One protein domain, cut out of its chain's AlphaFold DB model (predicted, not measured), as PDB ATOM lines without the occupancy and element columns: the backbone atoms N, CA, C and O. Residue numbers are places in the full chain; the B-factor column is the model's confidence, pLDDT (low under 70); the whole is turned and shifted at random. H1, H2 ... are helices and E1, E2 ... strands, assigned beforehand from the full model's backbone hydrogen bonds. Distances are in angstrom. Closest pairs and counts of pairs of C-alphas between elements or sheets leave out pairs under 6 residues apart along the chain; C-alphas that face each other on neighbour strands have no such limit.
ATOM      1  N   GLU A 150     -13.057  15.229  20.162       88.50
ATOM      2  CA  GLU A 150     -14.194  14.464  20.696       88.50
ATOM      3  C   GLU A 150     -14.481  13.260  19.773       88.50
ATOM      4  O   GLU A 150     -14.374  13.406  18.550       88.50
ATOM      5  N   PRO A 151     -14.852  12.079  20.310       91.00
ATOM      6  CA  PRO A 151     -15.243  10.936  19.488       91.00
ATOM      7  C   PRO A 151     -16.469  11.270  18.610       91.00
ATOM      8  O   PRO A 151     -17.302  12.096  18.996       91.00
ATOM      9  N   PRO A 152     -16.638  10.612  17.448       91.81
ATOM     10  CA  PRO A 152     -15.929   9.411  17.016       91.81
ATOM     11  C   PRO A 152     -14.543   9.683  16.414       91.81
ATOM     12  O   PRO A 152     -14.362  10.567  15.580       91.81
ATOM     13  N   TYR A 153     -13.575   8.859  16.802       93.12
ATOM     14  CA  TYR A 153     -12.223   8.823  16.264       93.12
ATOM     15  C   TYR A 153     -12.165   8.042  14.948       93.12
ATOM     16  O   TYR A 153     -12.887   7.058  14.753       93.12
ATOM     17  N   ALA A 154     -11.277   8.471  14.053       95.25
ATOM     18  CA  ALA A 154     -10.929   7.728  12.848       95.25
ATOM     19  C   ALA A 154      -9.880   6.650  13.159       95.25
ATOM     20  O   ALA A 154      -9.074   6.803  14.075       95.25
ATOM     21  N   LEU A 155      -9.877   5.566  12.379       97.00
ATOM     22  CA  LEU A 155      -8.821   4.557  12.464       97.00
ATOM     23  C   LEU A 155      -7.468   5.170  12.061       97.00
ATOM     24  O   LEU A 155      -7.424   5.884  11.056       97.00
ATOM     25  N   PRO A 156      -6.366   4.843  12.758       96.88
ATOM     26  CA  PRO A 156      -5.042   5.315  12.372       96.88
ATOM     27  C   PRO A 156      -4.671   4.868  10.955       96.88
ATOM     28  O   PRO A 156      -4.749   3.681  10.631       96.88
ATOM     29  N   GLU A 157      -4.219   5.792  10.106       97.44
ATOM     30  CA  GLU A 157      -3.768   5.454   8.747       97.44
ATOM     31  C   GLU A 157      -2.396   4.761   8.741       97.44
ATOM     32  O   GLU A 157      -2.053   4.055   7.782       97.44
ATOM     33  N   ASP A 158      -1.612   4.938   9.811       97.75
ATOM     34  CA  ASP A 158      -0.290   4.339   9.973       97.75
ATOM     35  C   ASP A 158      -0.090   3.646  11.337       97.75
ATOM     36  O   ASP A 158       0.641   4.137  12.193       97.75
ATOM     37  N   PRO A 159      -0.697   2.468  11.561       97.81
ATOM     38  CA  PRO A 159      -0.596   1.722  12.813       97.81
ATOM     39  C   PRO A 159       0.826   1.227  13.111       97.81
ATOM     40  O   PRO A 159       1.088   0.821  14.235       97.81
ATOM     41  N   CYS A 160       1.751   1.236  12.143       98.06
ATOM     42  CA  CYS A 160       3.148   0.881  12.406       98.06
ATOM     43  C   CYS A 160       3.921   1.991  13.129       98.06
ATOM     44  O   CYS A 160       4.993   1.726  13.659       98.06
ATOM     45  N   SER A 161       3.364   3.204  13.185       97.44
ATOM     46  CA  SER A 161       3.881   4.314  13.990       97.44
ATOM     47  C   SER A 161       3.387   4.287  15.444       97.44
ATOM     48  O   SER A 161       3.656   5.212  16.199       97.44
ATOM     49  N   ALA A 162       2.660   3.231  15.844       97.31
ATOM     50  CA  ALA A 162       2.073   3.113  17.180       97.31
ATOM     51  C   ALA A 162       3.112   3.042  18.299       97.31
ATOM     52  O   ALA A 162       2.778   3.326  19.444       97.31
ATOM     53  N   PHE A 163       4.337   2.634  17.966       97.69
ATOM     54  CA  PHE A 163       5.440   2.527  18.904       97.69
ATOM     55  C   PHE A 163       6.549   3.480  18.480       97.69
ATOM     56  O   PHE A 163       6.907   3.549  17.300       97.69
ATOM     57  N   THR A 164       7.095   4.207  19.446       96.88
ATOM     58  CA  THR A 164       8.227   5.104  19.226       96.88
ATOM     59  C   THR A 164       9.461   4.315  18.786       96.88
ATOM     60  O   THR A 164       9.601   3.126  19.078       96.88
ATOM     61  N   GLU A 165      10.410   4.973  18.109       96.75
ATOM     62  CA  GLU A 165      11.678   4.321  17.743       96.75
ATOM     63  C   GLU A 165      12.449   3.823  18.977       96.75
ATOM     64  O   GLU A 165      13.141   2.807  18.901       96.75
ATOM     65  N   ALA A 166      12.312   4.514  20.116       97.62
ATOM     66  CA  ALA A 166      12.917   4.113  21.382       97.62
ATOM     67  C   ALA A 166      12.338   2.780  21.875       97.62
ATOM     68  O   ALA A 166      13.095   1.838  22.095       97.62
ATOM     69  N   THR A 167      11.011   2.675  21.947       97.19
ATOM     70  CA  THR A 167      10.294   1.469  22.387       97.19
ATOM     71  C   THR A 167      10.471   0.309  21.415       97.19
ATOM     72  O   THR A 167      10.720  -0.827  21.819       97.19
ATOM     73  N   ALA A 168      10.445   0.588  20.110       97.12
ATOM     74  CA  ALA A 168      10.774  -0.407  19.099       97.12
ATOM     75  C   ALA A 168      12.218  -0.917  19.255       97.12
ATOM     76  O   ALA A 168      12.465  -2.114  19.131       97.12
ATOM     77  N   GLY A 169      13.173  -0.031  19.555       97.50
ATOM     78  CA  GLY A 169      14.564  -0.396  19.811       97.50
ATOM     79  C   GLY A 169      14.757  -1.213  21.091       97.50
ATOM     80  O   GLY A 169      15.515  -2.180  21.073       97.50
ATOM     81  N   GLU A 170      14.063  -0.852  22.171       96.88
ATOM     82  CA  GLU A 170      14.117  -1.534  23.468       96.88
ATOM     83  C   GLU A 170      13.618  -2.979  23.384       96.88
ATOM     84  O   GLU A 170      14.290  -3.891  23.863       96.88
ATOM     85  N   TYR A 171      12.489  -3.199  22.705       96.50
ATOM     86  CA  TYR A 171      11.867  -4.521  22.569       96.50
ATOM     87  C   TYR A 171      12.259  -5.259  21.277       96.50
ATOM     88  O   TYR A 171      11.710  -6.312  20.944       96.50
ATOM     89  N   GLY A 172      13.216  -4.712  20.523       97.12
ATOM     90  CA  GLY A 172      13.731  -5.325  19.302       97.12
ATOM     91  C   GLY A 172      12.686  -5.483  18.190       97.12
ATOM     92  O   GLY A 172      12.795  -6.410  17.384       97.12
ATOM     93  N   LEU A 173      11.685  -4.598  18.138       97.88
ATOM     94  CA  LEU A 173      10.603  -4.616  17.156       97.88
ATOM     95  C   LEU A 173      11.120  -4.194  15.778       97.88
ATOM     96  O   LEU A 173      11.690  -3.116  15.603       97.88
ATOM     97  N   LYS A 174      10.934  -5.058  14.782       97.44
ATOM     98  CA  LYS A 174      11.455  -4.888  13.418       97.44
ATOM     99  C   LYS A 174      10.419  -5.310  12.385       97.44
ATOM    100  O   LYS A 174       9.456  -6.014  12.688       97.44
ATOM    101  N   ASP A 175      10.653  -4.893  11.143       94.94
ATOM    102  CA  ASP A 175       9.919  -5.357   9.961       94.94
ATOM    103  C   ASP A 175       8.391  -5.178  10.056       94.94
ATOM    104  O   ASP A 175       7.620  -6.063   9.686       94.94
ATOM    105  N   GLY A 176       7.957  -4.011  10.545       96.12
ATOM    106  CA  GLY A 176       6.545  -3.652  10.669       96.12
ATOM    107  C   GLY A 176       5.790  -3.779   9.341       96.12
ATOM    108  O   GLY A 176       6.106  -3.105   8.359       96.12
ATOM    109  N   SER A 177       4.765  -4.629   9.313       97.62
ATOM    110  CA  SER A 177       3.900  -4.847   8.155       97.62
ATOM    111  C   SER A 177       2.485  -4.352   8.436       97.62
ATOM    112  O   SER A 177       1.763  -4.928   9.251       97.62
ATOM    113  N   LYS A 178       2.070  -3.311   7.709       98.00
ATOM    114  CA  LYS A 178       0.745  -2.688   7.819       98.00
ATOM    115  C   LYS A 178      -0.335  -3.439   7.037       98.00
ATOM    116  O   LYS A 178      -0.118  -3.845   5.896       98.00
ATOM    117  N   SER A 179      -1.539  -3.498   7.601       98.19
ATOM    118  CA  SER A 179      -2.776  -3.888   6.916       98.19
ATOM    119  C   SER A 179      -3.929  -2.960   7.306       98.19
ATOM    120  O   SER A 179      -4.151  -2.716   8.492       98.19
ATOM    121  N   LEU A 180      -4.658  -2.455   6.306       98.06
ATOM    122  CA  LEU A 180      -5.787  -1.534   6.467       98.06
ATOM    123  C   LEU A 180      -7.047  -2.119   5.824       98.06
ATOM    124  O   LEU A 180      -6.997  -2.662   4.718       98.06
ATOM    125  N   THR A 181      -8.179  -1.960   6.498       97.06
ATOM    126  CA  THR A 181      -9.525  -2.246   5.990       97.06
ATOM    127  C   THR A 181     -10.472  -1.110   6.378       97.06
ATOM    128  O   THR A 181     -10.094  -0.209   7.124       97.06
ATOM    129  N   ASP A 182     -11.722  -1.167   5.921       95.62
ATOM    130  CA  ASP A 182     -12.733  -0.160   6.271       95.62
ATOM    131  C   ASP A 182     -13.049  -0.121   7.781       95.62
ATOM    132  O   ASP A 182     -13.532   0.890   8.284       95.62
ATOM    133  N   THR A 183     -12.805  -1.217   8.506       96.81
ATOM    134  CA  THR A 183     -13.163  -1.360   9.929       96.81
ATOM    135  C   THR A 183     -11.977  -1.678  10.833       96.81
ATOM    136  O   THR A 183     -12.157  -1.844  12.037       96.81
ATOM    137  N   SER A 184     -10.768  -1.793  10.283       97.69
ATOM    138  CA  SER A 184      -9.574  -2.064  11.077       97.69
ATOM    139  C   SER A 184      -8.296  -1.508  10.465       97.69
ATOM    140  O   SER A 184      -8.142  -1.425   9.249       97.69
ATOM    141  N   SER A 185      -7.350  -1.188  11.336       98.38
ATOM    142  CA  SER A 185      -5.993  -0.784  10.994       98.38
ATOM    143  C   SER A 185      -5.030  -1.565  11.875       98.38
ATOM    144  O   SER A 185      -5.225  -1.625  13.082       98.38
ATOM    145  N   SER A 186      -4.033  -2.233  11.303       98.50
ATOM    146  CA  SER A 186      -3.120  -3.078  12.080       98.50
ATOM    147  C   SER A 186      -1.693  -3.046  11.562       98.50
ATOM    148  O   SER A 186      -1.465  -2.851  10.367       98.50
ATOM    149  N   CYS A 187      -0.744  -3.269  12.464       98.69
ATOM    150  CA  CYS A 187       0.649  -3.523  12.142       98.69
ATOM    151  C   CYS A 187       1.130  -4.771  12.881       98.69
ATOM    152  O   CYS A 187       0.753  -5.002  14.027       98.69
ATOM    153  N   MET A 188       1.960  -5.570  12.220       98.50
ATOM    154  CA  MET A 188       2.631  -6.721  12.813       98.50
ATOM    155  C   MET A 188       4.140  -6.525  12.717       98.50
ATOM    156  O   MET A 188       4.646  -6.225  11.639       98.50
ATOM    157  N   PHE A 189       4.836  -6.723  13.826       98.50
ATOM    158  CA  PHE A 189       6.279  -6.618  13.973       98.50
ATOM    159  C   PHE A 189       6.856  -7.981  14.344       98.50
ATOM    160  O   PHE A 189       6.249  -8.747  15.097       98.50
ATOM    161  N   THR A 190       8.065  -8.251  13.867       97.94
ATOM    162  CA  THR A 190       8.910  -9.285  14.473       97.94
ATOM    163  C   THR A 190       9.525  -8.699  15.739       97.94
ATOM    164  O   THR A 190       9.935  -7.542  15.717       97.94
ATOM    165  N   ALA A 191       9.602  -9.468  16.820       97.50
ATOM    166  CA  ALA A 191      10.213  -9.044  18.081       97.50
ATOM    167  C   ALA A 191      11.408  -9.937  18.437       97.50
ATOM    168  O   ALA A 191      11.528 -11.067  17.950       97.50
ATOM    169  N   GLU A 192      12.300  -9.437  19.290       94.88
ATOM    170  CA  GLU A 192      13.339 -10.280  19.883       94.88
ATOM    171  C   GLU A 192      12.710 -11.222  20.921       94.88
ATOM    172  O   GLU A 192      11.820 -10.837  21.676       94.88
ATOM    173  N   SER A 193      13.128 -12.491  20.918       95.31
ATOM    174  CA  SER A 193      12.630 -13.492  21.869       95.31
ATOM    175  C   SER A 193      13.124 -13.156  23.272       95.31
ATOM    176  O   SER A 193      14.329 -13.038  23.503       95.31
ATOM    177  N   LEU A 194      12.192 -13.045  24.216       92.31
ATOM    178  CA  LEU A 194      12.494 -12.822  25.629       92.31
ATOM    179  C   LEU A 194      12.943 -14.130  26.302       92.31
ATOM    180  O   LEU A 194      13.761 -14.116  27.221       92.31
ATOM    181  N   GLY A 195      12.452 -15.272  25.809       86.88
ATOM    182  CA  GLY A 195      12.800 -16.618  26.264       86.88
ATOM    183  C   GLY A 195      14.113 -17.169  25.693       86.88
ATOM    184  O   GLY A 195      14.562 -18.233  26.123       86.88
ATOM    185  N   GLY A 196      14.753 -16.452  24.760       88.25
ATOM    186  CA  GLY A 196      16.064 -16.774  24.196       88.25
ATOM    187  C   GLY A 196      16.030 -17.187  22.722       88.25
ATOM    188  O   GLY A 196      16.347 -16.388  21.848       88.25
ATOM    189  N   ASP A 197      15.745 -18.459  22.438       88.69
ATOM    190  CA  ASP A 197      15.866 -19.070  21.100       88.69
ATOM    191  C   ASP A 197      14.535 -19.193  20.337       88.69
ATOM    192  O   ASP A 197      14.462 -19.840  19.288       88.69
ATOM    193  N   GLY A 198      13.481 -18.565  20.857       93.00
ATOM    194  CA  GLY A 198      12.144 -18.595  20.286       93.00
ATOM    195  C   GLY A 198      11.936 -17.643  19.110       93.00
ATOM    196  O   GLY A 198      12.830 -16.932  18.650       93.00
ATOM    197  N   SER A 213     -19.310   2.340  12.891       89.00
ATOM    198  CA  SER A 213     -17.927   2.778  13.108       89.00
ATOM    199  C   SER A 213     -17.804   3.935  14.102       89.00
ATOM    200  O   SER A 213     -16.754   4.113  14.701       89.00
ATOM    201  N   ASP A 214     -18.867   4.715  14.280       93.44
ATOM    202  CA  ASP A 214     -19.005   5.830  15.216       93.44
ATOM    203  C   ASP A 214     -19.674   5.438  16.552       93.44
ATOM    204  O   ASP A 214     -19.873   6.282  17.427       93.44
ATOM    205  N   SER A 215     -20.031   4.164  16.735       96.06
ATOM    206  CA  SER A 215     -20.804   3.692  17.885       96.06
ATOM    207  C   SER A 215     -19.920   3.394  19.095       96.06
ATOM    208  O   SER A 215     -19.291   2.340  19.176       96.06
ATOM    209  N   ILE A 216     -19.948   4.281  20.092       96.44
ATOM    210  CA  ILE A 216     -19.288   4.066  21.393       96.44
ATOM    211  C   ILE A 216     -19.866   2.830  22.105       96.44
ATOM    212  O   ILE A 216     -19.124   1.984  22.598       96.44
ATOM    213  N   GLU A 217     -21.192   2.665  22.095       96.50
ATOM    214  CA  GLU A 217     -21.847   1.490  22.694       96.50
ATOM    215  C   GLU A 217     -21.495   0.194  21.950       96.50
ATOM    216  O   GLU A 217     -21.328  -0.860  22.565       96.50
ATOM    217  N   GLY A 218     -21.338   0.269  20.623       96.62
ATOM    218  CA  GLY A 218     -20.852  -0.850  19.821       96.62
ATOM    219  C   GLY A 218     -19.425  -1.238  20.203       96.62
ATOM    220  O   GLY A 218     -19.147  -2.421  20.379       96.62
ATOM    221  N   ALA A 219     -18.546  -0.247  20.389       97.25
ATOM    222  CA  ALA A 219     -17.157  -0.477  20.774       97.25
ATOM    223  C   ALA A 219     -17.077  -1.109  22.161       97.25
ATOM    224  O   ALA A 219     -16.326  -2.058  22.353       97.25
ATOM    225  N   LYS A 220     -17.931  -0.669  23.091       97.88
ATOM    226  CA  LYS A 220     -18.061  -1.270  24.417       97.88
ATOM    227  C   LYS A 220     -18.503  -2.733  24.374       97.88
ATOM    228  O   LYS A 220     -17.894  -3.560  25.043       97.88
ATOM    229  N   SER A 221     -19.527  -3.071  23.584       97.25
ATOM    230  CA  SER A 221     -19.946  -4.475  23.412       97.25
ATOM    231  C   SER A 221     -18.805  -5.320  22.852       97.25
ATOM    232  O   SER A 221     -18.487  -6.369  23.401       97.25
ATOM    233  N   GLN A 222     -18.140  -4.824  21.807       97.50
ATOM    234  CA  GLN A 222     -17.036  -5.527  21.164       97.50
ATOM    235  C   GLN A 222     -15.814  -5.676  22.085       97.50
ATOM    236  O   GLN A 222     -15.161  -6.711  22.053       97.50
ATOM    237  N   PHE A 223     -15.517  -4.689  22.935       98.19
ATOM    238  CA  PHE A 223     -14.461  -4.799  23.944       98.19
ATOM    239  C   PHE A 223     -14.738  -5.963  24.902       98.19
ATOM    240  O   PHE A 223     -13.873  -6.806  25.117       98.19
ATOM    241  N   SER A 320      -1.487   6.786  21.559       95.75
ATOM    242  CA  SER A 320      -1.005   8.037  20.957       95.75
ATOM    243  C   SER A 320      -1.578   8.298  19.562       95.75
ATOM    244  O   SER A 320      -1.701   9.454  19.161       95.75
ATOM    245  N   LEU A 321      -1.985   7.243  18.849       95.44
ATOM    246  CA  LEU A 321      -2.573   7.342  17.511       95.44
ATOM    247  C   LEU A 321      -4.096   7.536  17.516       95.44
ATOM    248  O   LEU A 321      -4.703   7.710  16.458       95.44
ATOM    249  N   ILE A 322      -4.752   7.460  18.678       94.31
ATOM    250  CA  ILE A 322      -6.207   7.603  18.763       94.31
ATOM    251  C   ILE A 322      -6.568   9.076  18.954       94.31
ATOM    252  O   ILE A 322      -6.282   9.675  19.991       94.31
ATOM    253  N   GLY A 323      -7.257   9.637  17.957       86.25
ATOM    254  CA  GLY A 323      -7.716  11.030  17.971       86.25
ATOM    255  C   GLY A 323      -6.667  12.058  17.540       86.25
ATOM    256  O   GLY A 323      -6.903  13.252  17.743       86.25
ATOM    257  N   SER A 324      -5.550  11.595  16.966       78.38
ATOM    258  CA  SER A 324      -4.500  12.393  16.314       78.38
ATOM    259  C   SER A 324      -4.861  12.814  14.891       78.38
ATOM    260  O   SER A 324      -5.490  11.985  14.192       78.38
TER     261      SER A 324
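AT A GLANCE: This is residues 150 to 198, 213 to 223 and 320 to 324 of the 324 residues of an uncharacterized protein of Nocardiopsis composta (UniProt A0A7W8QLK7). A long, two-stranded hairpin, E1 and E2, runs along the elongated model, with the short helix H1 near the end where E1 begins and H2 off toward the turn end, where residues 217 to 223 stick out. The unnamed stretch 150 to 164 runs beside the hairpin. The printed part has 65 residues, in the order H1, E1, E2, H2; the class is mixed, with 29 residues in named elements, under half. It is loose, radius of gyration of the C-alphas 14.8 A, spanning 43 by 23 by 19 A.

IN THESE COORDINATES: E1, residues 174 to 180, is 18.9 A long, and E2, residues 184 to 191, is 22.1 A. H1 is residues 165 to 170, from C-alpha 165 at (11.678, 4.321, 17.743). H2 is residues 216 to 223, to C-alpha 223 at (-14.461, -4.799, 23.944).

HOW THE PARTS SIT: E1 and E2 are antiparallel at 166 degrees, with N 177 and O 188 2.8 A apart, within hydrogen-bond range. The closest C-alphas of H1 and E1, Ala 168 and Lys 174, are 7.3 A apart. H2 is apart from H1 and E1. In H1 and H2 every O i to N i+4 pair is within hydrogen-bond range.

THE WHOLE: The cuts span 37.6 A from C-alpha 198 to 213 and 18.8 A from 223 to 320. No printed residue is under 70 in pLDDT.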